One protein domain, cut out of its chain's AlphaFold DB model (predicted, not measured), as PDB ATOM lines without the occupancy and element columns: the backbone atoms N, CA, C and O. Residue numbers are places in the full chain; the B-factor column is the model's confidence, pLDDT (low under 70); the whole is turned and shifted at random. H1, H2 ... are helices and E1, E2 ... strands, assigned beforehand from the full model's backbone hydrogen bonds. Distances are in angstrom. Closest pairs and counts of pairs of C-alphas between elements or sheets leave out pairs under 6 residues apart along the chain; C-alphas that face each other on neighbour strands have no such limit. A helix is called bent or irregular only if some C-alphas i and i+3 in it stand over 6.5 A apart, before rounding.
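What this domain is: This is residues 4 to 69 of the 76 residues of an uncharacterized protein of Synergistes sp. 3_1_syn1 (UniProt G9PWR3). A two-stranded hairpin, E1 and E2, has helix H3 packed beside E2, and helix H2 meets H3 near the first residues of both, the two spreading from there as a V. The short helix H1 sits near the first part of E1, and a long unnamed stretch, residues 9 to 21, runs from it to H2. The printed part has 66 residues, with three named helices and two named strands in the order H1, H2, E1, E2, H3; the sheet, order E1 - E2, is antiparallel, and the class is mixed, helices and strands. The whole is compact, with a radius of gyration of the C-alphas of 11.9 A, and spans 30 by 30 by 23 A.

Where its parts are: Find C-alpha 4 at (39.353, 12.054, -110.950); from there H1 takes residues 4 to 8. After residues 9 to 21, look for H2 at residues 22 to 30, 12.1 A from first to last C-alpha, starting with C-alpha 22 at (30.029, 16.887, -91.170). Then read E1, residues 40 to 46, 17.0 A long, and E2, residues 49 to 54, 16.0 A long. Last comes H3, residues 59 to 67, 14.0 A long, ending with C-alpha 67 at (40.500, 20.575, -88.454). H3 is irregular, but only just: C-alphas 60 and 63 are 7.0 A apart.

How they stand to each other: Start at the hairpin of E1 and E2, whose directions stand at 155 degrees, antiparallel. Look across it for N 44 and O 51, 2.8 A apart, and N 53 and O 42, 2.9 A apart, both within hydrogen-bond range. Move from E2 to H3: their closest C-alphas are those of Val 53 and Val 62, 6.7 A apart. E1 and H3 are apart. From H3 go to H2, which it touches; the closest C-alphas are those of Leu 22 and Asp 61, 5.5 A apart. Their lines stand at a steep tilt of 54 degrees and run the same way. H2 and E2 are apart. On E1, the C-alpha of Thr 41 is 6.7 A from that of Arg 7, the closest C-alphas of H1 and E1. H1 is apart from H2, E2 and H3. In H1 and H2 every O i to N i+4 pair is within hydrogen-bond range; in H3, 3 of 5 are.

The domain as a whole: Look for the two C-alphas farthest apart at Glu 13 and Asn 48, 32.8 A from each other. The printed part, residues 4 to 69, has no cut. The link from H1 to H2 is long, with 13 residues; H2 to E1 is a short link, and the links E1 to E2 and E2 to H3 are tight. The mean pLDDT of the printed part is 92.3, and no printed residue is under 70.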
ATOM      1  N   GLU A   4      38.794  11.602-109.663       85.88
ATOM      2  CA  GLU A   4      39.353  12.054-110.950       85.88
ATOM      3  C   GLU A   4      38.288  12.280-112.021       85.88
ATOM      4  O   GLU A   4      38.316  13.305-112.701       85.88
ATOM      5  N   GLU A   5      37.319  11.372-112.138       89.06
ATOM      6  CA  GLU A   5      36.190  11.535-113.059       89.06
ATOM      7  C   GLU A   5      35.436  12.836-112.761       89.06
ATOM      8  O   GLU A   5      35.185  13.634-113.662       89.06
ATOM      9  N   PHE A   6      35.171  13.108-111.479       91.06
ATOM     10  CA  PHE A   6      34.474  14.320-111.057       91.06
ATOM     11  C   PHE A   6      35.253  15.609-111.371       91.06
ATOM     12  O   PHE A   6      34.654  16.630-111.717       91.06
ATOM     13  N   ARG A   7      36.591  15.582-111.274       86.81
ATOM     14  CA  ARG A   7      37.451  16.743-111.585       86.81
ATOM     15  C   ARG A   7      37.341  17.168-113.046       86.81
ATOM     16  O   ARG A   7      37.444  18.360-113.327       86.81
ATOM     17  N   ASN A   8      37.114  16.215-113.944       89.56
ATOM     18  CA  ASN A   8      37.033  16.463-115.380       89.56
ATOM     19  C   ASN A   8      35.638  16.908-115.847       89.56
ATOM     20  O   ASN A   8      35.500  17.331-116.993       89.56
ATOM     21  N   LEU A   9      34.615  16.855-114.983       91.19
ATOM     22  CA  LEU A   9      33.264  17.298-115.327       91.19
ATOM     23  C   LEU A   9      33.161  18.820-115.448       91.19
ATOM     24  O   LEU A   9      33.575  19.570-114.547       91.19
ATOM     25  N   ALA A  10      32.475  19.278-116.499       89.56
ATOM     26  CA  ALA A  10      31.993  20.648-116.573       89.56
ATOM     27  C   ALA A  10      30.964  20.917-115.462       89.56
ATOM     28  O   ALA A  10      30.272  20.016-114.991       89.56
ATOM     29  N   LEU A  11      30.810  22.183-115.056       84.44
ATOM     30  CA  LEU A  11      29.880  22.561-113.977       84.44
ATOM     31  C   LEU A  11      28.441  22.079-114.216       84.44
ATOM     32  O   LEU A  11      27.765  21.715-113.261       84.44
ATOM     33  N   VAL A  12      27.997  22.056-115.476       90.75
ATOM     34  CA  VAL A  12      26.645  21.628-115.875       90.75
ATOM     35  C   VAL A  12      26.441  20.112-115.830       90.75
ATOM     36  O   VAL A  12      25.305  19.656-115.797       90.75
ATOM     37  N   GLU A  13      27.525  19.336-115.822       92.88
ATOM     38  CA  GLU A  13      27.495  17.869-115.786       92.88
ATOM     39  C   GLU A  13      27.601  17.331-114.356       92.88
ATOM     40  O   GLU A  13      27.389  16.143-114.109       92.88
ATOM     41  N   ARG A  14      27.943  18.198-113.395       91.19
ATOM     42  CA  ARG A  14      28.098  17.795-112.000       91.19
ATOM     43  C   ARG A  14      26.746  17.389-111.409       91.19
ATOM     44  O   ARG A  14      25.743  18.067-111.643       91.19
ATOM     45  N   PRO A  15      26.709  16.325-110.586       91.81
ATOM     46  CA  PRO A  15      25.502  15.933-109.875       91.81
ATOM     47  C   PRO A  15      24.994  17.061-108.972       91.81
ATOM     48  O   PRO A  15      25.736  17.971-108.594       91.81
ATOM     49  N   LEU A  16      23.727  16.991-108.565       92.56
ATOM     50  CA  LEU A  16      23.186  17.931-107.583       92.56
ATOM     51  C   LEU A  16      23.953  17.824-106.258       92.56
ATOM     52  O   LEU A  16      24.268  16.732-105.776       92.56
ATOM     53  N   LYS A  17      24.251  18.976-105.648       93.31
ATOM     54  CA  LYS A  17      24.943  19.021-104.359       93.31
ATOM     55  C   LYS A  17      24.044  18.444-103.260       93.31
ATOM     56  O   LYS A  17      22.949  18.940-103.022       93.31
ATOM     57  N   ARG A  18      24.545  17.419-102.563       96.00
ATOM     58  CA  ARG A  18      23.815  16.697-101.505       96.00
ATOM     59  C   ARG A  18      23.717  17.459-100.178       96.00
ATOM     60  O   ARG A  18      22.829  17.159 -99.393       96.00
ATOM     61  N   ASN A  19      24.596  18.438 -99.944       96.31
ATOM     62  CA  ASN A  19      24.658  19.237 -98.712       96.31
ATOM     63  C   ASN A  19      24.745  18.378 -97.437       96.31
ATOM     64  O   ASN A  19      23.995  18.581 -96.485       96.31
ATOM     65  N   LEU A  20      25.679  17.427 -97.430       97.75
ATOM     66  CA  LEU A  20      25.964  16.562 -96.291       97.75
ATOM     67  C   LEU A  20      26.427  17.374 -95.085       97.75
ATOM     68  O   LEU A  20      27.242  18.292 -95.222       97.75
ATOM     69  N   THR A  21      25.951  16.977 -93.907       98.25
ATOM     70  CA  THR A  21      26.537  17.420 -92.642       98.25
ATOM     71  C   THR A  21      27.943  16.846 -92.468       98.25
ATOM     72  O   THR A  21      28.304  15.853 -93.108       98.25
ATOM     73  N   LEU A  22      28.728  17.431 -91.561       97.62
ATOM     74  CA  LEU A  22      30.029  16.887 -91.170       97.62
ATOM     75  C   LEU A  22      29.943  15.403 -90.776       97.62
ATOM     76  O   LEU A  22      30.716  14.587 -91.270       97.62
ATOM     77  N   GLU A  23      28.974  15.045 -89.930       98.00
ATOM     78  CA  GLU A  23      28.777  13.670 -89.453       98.00
ATOM     79  C   GLU A  23      28.480  12.704 -90.607       98.00
ATOM     80  O   GLU A  23      29.111  11.653 -90.713       98.00
ATOM     81  N   GLN A  24      27.576  13.086 -91.515       98.25
ATOM     82  CA  GLN A  24      27.242  12.274 -92.686       98.25
ATOM     83  C   GLN A  24      28.453  12.087 -93.600       98.25
ATOM     84  O   GLN A  24      28.725  10.978 -94.053       98.25
ATOM     85  N   PHE A  25      29.209  13.159 -93.849       97.44
ATOM     86  CA  PHE A  25      30.408  13.096 -94.676       97.44
ATOM     87  C   PHE A  25      31.470  12.168 -94.078       97.44
ATOM     88  O   PHE A  25      32.008  11.322 -94.795       97.44
ATOM     89  N   ILE A  26      31.741  12.285 -92.774       96.69
ATOM     90  CA  ILE A  26      32.703  11.432 -92.065       96.69
ATOM     91  C   ILE A  26      32.254   9.971 -92.095       96.69
ATOM     92  O   ILE A  26      33.070   9.096 -92.383       96.69
ATOM     93  N   ALA A  27      30.973   9.704 -91.838       97.12
ATOM     94  CA  ALA A  27      30.416   8.357 -91.896       97.12
ATOM     95  C   ALA A  27      30.552   7.735 -93.297       97.12
ATOM     96  O   ALA A  27      30.871   6.556 -93.416       97.12
ATOM     97  N   GLU A  28      30.377   8.523 -94.361       95.88
ATOM     98  CA  GLU A  28      30.591   8.053 -95.734       95.88
ATOM     99  C   GLU A  28      32.068   7.819 -96.069       95.88
ATOM    100  O   GLU A  28      32.378   6.900 -96.825       95.88
ATOM    101  N   GLN A  29      32.990   8.633 -95.545       94.88
ATOM    102  CA  GLN A  29      34.419   8.461 -95.826       94.88
ATOM    103  C   GLN A  29      35.044   7.322 -95.014       94.88
ATOM    104  O   GLN A  29      35.973   6.677 -95.491       94.88
ATOM    105  N   SER A  30      34.551   7.054 -93.803       94.81
ATOM    106  CA  SER A  30      35.146   6.065 -92.893       94.81
ATOM    107  C   SER A  30      35.035   4.622 -93.387       94.81
ATOM    108  O   SER A  30      35.835   3.779 -92.985       94.81
ATOM    109  N   VAL A  31      34.072   4.337 -94.267       94.94
ATOM    110  CA  VAL A  31      33.848   3.001 -94.840       94.94
ATOM    111  C   VAL A  31      34.622   2.759 -96.139       94.94
ATOM    112  O   VAL A  31      34.616   1.641 -96.654       94.94
ATOM    113  N   LYS A  32      35.274   3.787 -96.694       92.50
ATOM    114  CA  LYS A  32      36.051   3.674 -97.933       92.50
ATOM    115  C   LYS A  32      37.452   3.148 -97.652       92.50
ATOM    116  O   LYS A  32      38.044   3.449 -96.619       92.50
ATOM    117  N   THR A  33      38.013   2.415 -98.614       93.44
ATOM    118  CA  THR A  33      39.427   2.007 -98.575       93.44
ATOM    119  C   THR A  33      40.352   3.224 -98.543       93.44
ATOM    120  O   THR A  33      41.298   3.246 -97.762       93.44
ATOM    121  N   ASP A  34      40.045   4.245 -99.349       91.56
ATOM    122  CA  ASP A  34      40.650   5.571 -99.259       91.56
ATOM    123  C   ASP A  34      39.601   6.579 -98.774       91.56
ATOM    124  O   ASP A  34      38.663   6.932 -99.492       91.56
ATOM    125  N   ARG A  35      39.768   7.059 -97.538       91.88
ATOM    126  CA  ARG A  35      38.884   8.064 -96.927       91.88
ATOM    127  C   ARG A  35      38.932   9.425 -97.633       91.88
ATOM    128  O   ARG A  35      38.088  10.274 -97.365       91.88
ATOM    129  N   PHE A  36      39.923   9.645 -98.492       92.06
ATOM    130  CA  PHE A  36      40.093  10.863 -99.275       92.06
ATOM    131  C   PHE A  36      39.549  10.740-100.707       92.06
ATOM    132  O   PHE A  36      39.595  11.710-101.466       92.06
ATOM    133  N   ASP A  37      38.981   9.589-101.086       91.12
ATOM    134  CA  ASP A  37      38.315   9.408-102.380       91.12
ATOM    135  C   ASP A  37      36.905  10.016-102.377       91.12
ATOM    136  O   ASP A  37      35.882   9.327-102.416       91.12
ATOM    137  N   TYR A  38      36.839  11.340-102.277       92.44
ATOM    138  CA  TYR A  38      35.610  12.116-102.396       92.44
ATOM    139  C   TYR A  38      35.656  13.055-103.602       92.44
ATOM    140  O   TYR A  38      36.702  13.556-104.016       92.44
ATOM    141  N   GLU A  39      34.475  13.337-104.150       92.81
ATOM    142  CA  GLU A  39      34.284  14.321-105.213       92.81
ATOM    143  C   GLU A  39      34.673  15.712-104.697       92.81
ATOM    144  O   GLU A  39      33.970  16.293-103.872       92.81
ATOM    145  N   GLY A  40      35.820  16.234-105.134       86.31
ATOM    146  CA  GLY A  40      36.345  17.534-104.715       86.31
ATOM    147  C   GLY A  40      36.281  18.562-105.840       86.31
ATOM    148  O   GLY A  40      36.636  18.255-106.976       86.31
ATOM    149  N   THR A  41      35.856  19.792-105.544       78.88
ATOM    150  CA  THR A  41      35.663  20.833-106.574       78.88
ATOM    151  C   THR A  41      36.865  21.736-106.778       78.88
ATOM    152  O   THR A  41      37.254  21.987-107.915       78.88
ATOM    153  N   THR A  42      37.414  22.254-105.681       84.12
ATOM    154  CA  THR A  42      38.359  23.373-105.684       84.12
ATOM    155  C   THR A  42      39.376  23.177-104.568       84.12
ATOM    156  O   THR A  42      39.043  22.643-103.508       84.12
ATOM    157  N   VAL A  43      40.612  23.615-104.802       89.38
ATOM    158  CA  VAL A  43      41.638  23.697-103.758       89.38
ATOM    159  C   VAL A  43      41.452  25.012-103.006       89.38
ATOM    160  O   VAL A  43      41.451  26.085-103.609       89.38
ATOM    161  N   CYS A  44      41.245  24.924-101.697       88.44
ATOM    162  CA  CYS A  44      41.279  26.067-100.798       88.44
ATOM    163  C   CYS A  44      42.727  26.288-100.362       88.44
ATOM    164  O   CYS A  44      43.365  25.346 -99.895       88.44
ATOM    165  N   TYR A  45      43.222  27.518-100.498       88.69
ATOM    166  CA  TYR A  45      44.556  27.912-100.056       88.69
ATOM    167  C   TYR A  45      44.453  28.801 -98.821       88.69
ATOM    168  O   TYR A  45      43.684  29.761 -98.788       88.69
ATOM    169  N   SER A  46      45.269  28.495 -97.823       85.75
ATOM    170  CA  SER A  46      45.541  29.322 -96.654       85.75
ATOM    171  C   SER A  46      47.047  29.563 -96.563       85.75
ATOM    172  O   SER A  46      47.834  28.924 -97.259       85.75
ATOM    173  N   THR A  47      47.473  30.467 -95.683       84.25
ATOM    174  CA  THR A  47      48.880  30.879 -95.555       84.25
ATOM    175  C   THR A  47      49.844  29.708 -95.328       84.25
ATOM    176  O   THR A  47      50.989  29.778 -95.754       84.25
ATOM    177  N   ASN A  48      49.394  28.633 -94.667       86.25
ATOM    178  CA  ASN A  48      50.252  27.518 -94.237       86.25
ATOM    179  C   ASN A  48      49.778  26.133 -94.713       86.25
ATOM    180  O   ASN A  48      50.374  25.115 -94.354       86.25
ATOM    181  N   TYR A  49      48.671  26.063 -95.449       85.75
ATOM    182  CA  TYR A  49      48.102  24.798 -95.902       85.75
ATOM    183  C   TYR A  49      47.164  25.018 -97.082       85.75
ATOM    184  O   TYR A  49      46.541  26.070 -97.208       85.75
ATOM    185  N   ALA A  50      47.014  23.980 -97.895       91.25
ATOM    186  CA  ALA A  50      45.948  23.884 -98.867       91.25
ATOM    187  C   ALA A  50      45.267  22.516 -98.770       91.25
ATOM    188  O   ALA A  50      45.881  21.516 -98.387       91.25
ATOM    189  N   TYR A  51      43.967  22.500 -99.043       91.31
ATOM    190  CA  TYR A  51      43.140  21.298 -98.993       91.31
ATOM    191  C   TYR A  51      42.065  21.337-100.069       91.31
ATOM    192  O   TYR A  51      41.609  22.407-100.487       91.31
ATOM    193  N   ARG A  52      41.611  20.161-100.503       89.94
ATOM    194  CA  ARG A  52      40.535  20.065-101.493       89.94
ATOM    195  C   ARG A  52      39.163  20.059-100.829       89.94
ATOM    196  O   ARG A  52      38.882  19.218 -99.976       89.94
ATOM    197  N   VAL A  53      38.298  20.973-101.267       91.88
ATOM    198  CA  VAL A  53      36.933  21.136-100.753       91.88
ATOM    199  C   VAL A  53      36.030  20.017-101.287       91.88
ATOM    200  O   VAL A  53      35.868  19.922-102.511       91.88
ATOM    201  N   PRO A  54      35.405  19.193-100.424       94.81
ATOM    202  CA  PRO A  54      34.443  18.189-100.868       94.81
ATOM    203  C   PRO A  54      33.184  18.846-101.431       94.81
ATOM    204  O   PRO A  54      32.570  19.706-100.799       94.81
ATOM    205  N   TYR A  55      32.757  18.404-102.609       94.88
ATOM    206  CA  TYR A  55      31.615  18.958-103.325       94.88
ATOM    207  C   TYR A  55      30.318  18.833-102.531       94.88
ATOM    208  O   TYR A  55      29.527  19.775-102.457       94.88
ATOM    209  N   HIS A  56      30.101  17.661-101.938       95.88
ATOM    210  CA  HIS A  56      28.859  17.325-101.259       95.88
ATOM    211  C   HIS A  56      28.776  17.837 -99.824       95.88
ATOM    212  O   HIS A  56      27.665  17.914 -99.306       95.88
ATOM    213  N   LEU A  57      29.893  18.230 -99.211       96.62
ATOM    214  CA  LEU A  57      29.924  18.780 -97.857       96.62
ATOM    215  C   LEU A  57      29.321  20.193 -97.837       96.62
ATOM    216  O   LEU A  57      29.551  21.004 -98.750       96.62
ATOM    217  N   ARG A  58      28.524  20.507 -96.811       96.38
ATOM    218  CA  ARG A  58      28.063  21.884 -96.575       96.38
ATOM    219  C   ARG A  58      29.261  22.808 -96.394       96.38
ATOM    220  O   ARG A  58      30.227  22.454 -95.732       96.38
ATOM    221  N   SER A  59      29.182  24.010 -96.957       92.56
ATOM    222  CA  SER A  59      30.307  24.951 -96.933       92.56
ATOM    223  C   SER A  59      30.747  25.319 -95.507       92.56
ATOM    224  O   SER A  59      31.939  25.476 -95.269       92.56
ATOM    225  N   GLU A  60      29.805  25.397 -94.561       95.19
ATOM    226  CA  GLU A  60      30.061  25.664 -93.134       95.19
ATOM    227  C   GLU A  60      30.824  24.540 -92.414       95.19
ATOM    228  O   GLU A  60      31.540  24.806 -91.453       95.19
ATOM    229  N   ASP A  61      30.736  23.306 -92.915       97.00
ATOM    230  CA  ASP A  61      31.380  22.130 -92.320       97.00
ATOM    231  C   ASP A  61      32.775  21.853 -92.912       97.00
ATOM    232  O   ASP A  61      33.485  20.969 -92.435       97.00
ATOM    233  N   VAL A  62      33.198  22.601 -93.941       93.88
ATOM    234  CA  VAL A  62      34.488  22.386 -94.624       93.88
ATOM    235  C   VAL A  62      35.671  22.631 -93.690       93.88
ATOM    236  O   VAL A  62      36.574  21.799 -93.629       93.88
ATOM    237  N   GLN A  63      35.675  23.747 -92.955       92.69
ATOM    238  CA  GLN A  63      36.753  24.051 -92.009       92.69
ATOM    239  C   GLN A  63      36.788  23.042 -90.843       92.69
ATOM    240  O   GLN A  63      37.855  22.476 -90.612       92.69
ATOM    241  N   PRO A  64      35.657  22.706 -90.186       96.19
ATOM    242  CA  PRO A  64      35.619  21.595 -89.237       96.19
ATOM    243  C   PRO A  64      36.178  20.282 -89.804       96.19
ATOM    244  O   PRO A  64      36.994  19.632 -89.159       96.19
ATOM    245  N   ALA A  65      35.801  19.888 -91.026       95.69
ATOM    246  CA  ALA A  65      36.313  18.660 -91.640       95.69
ATOM    247  C   ALA A  65      37.841  18.681 -91.824       95.69
ATOM    248  O   ALA A  65      38.490  17.648 -91.635       95.69
ATOM    249  N   TRP A  66      38.419  19.836 -92.166       94.62
ATOM    250  CA  TRP A  66      39.871  20.013 -92.211       94.62
ATOM    251  C   TRP A  66      40.502  19.871 -90.824       94.62
ATOM    252  O   TRP A  66      41.434  19.084 -90.664       94.62
ATOM    253  N   ASP A  67      39.967  20.571 -89.822       93.69
ATOM    254  CA  ASP A  67      40.500  20.575 -88.454       93.69
ATOM    255  C   ASP A  67      40.459  19.172 -87.817       93.69
ATOM    256  O   ASP A  67      41.343  18.800 -87.046       93.69
ATOM    257  N   HIS A  68      39.472  18.355 -88.198       94.12
ATOM    258  CA  HIS A  68      39.357  16.950 -87.805       94.12
ATOM    259  C   HIS A  68      40.200  15.977 -88.662       94.12
ATOM    260  O   HIS A  68      40.209  14.774 -88.397       94.12
ATOM    261  N   GLY A  69      40.926  16.457 -89.678       93.75
ATOM    262  CA  GLY A  69      41.818  15.638 -90.508       93.75
ATOM    263  C   GLY A  69      41.103  14.749 -91.531       93.75
ATOM    264  O   GLY A  69      41.628  13.696 -91.908       93.75
TER     265      GLY A  69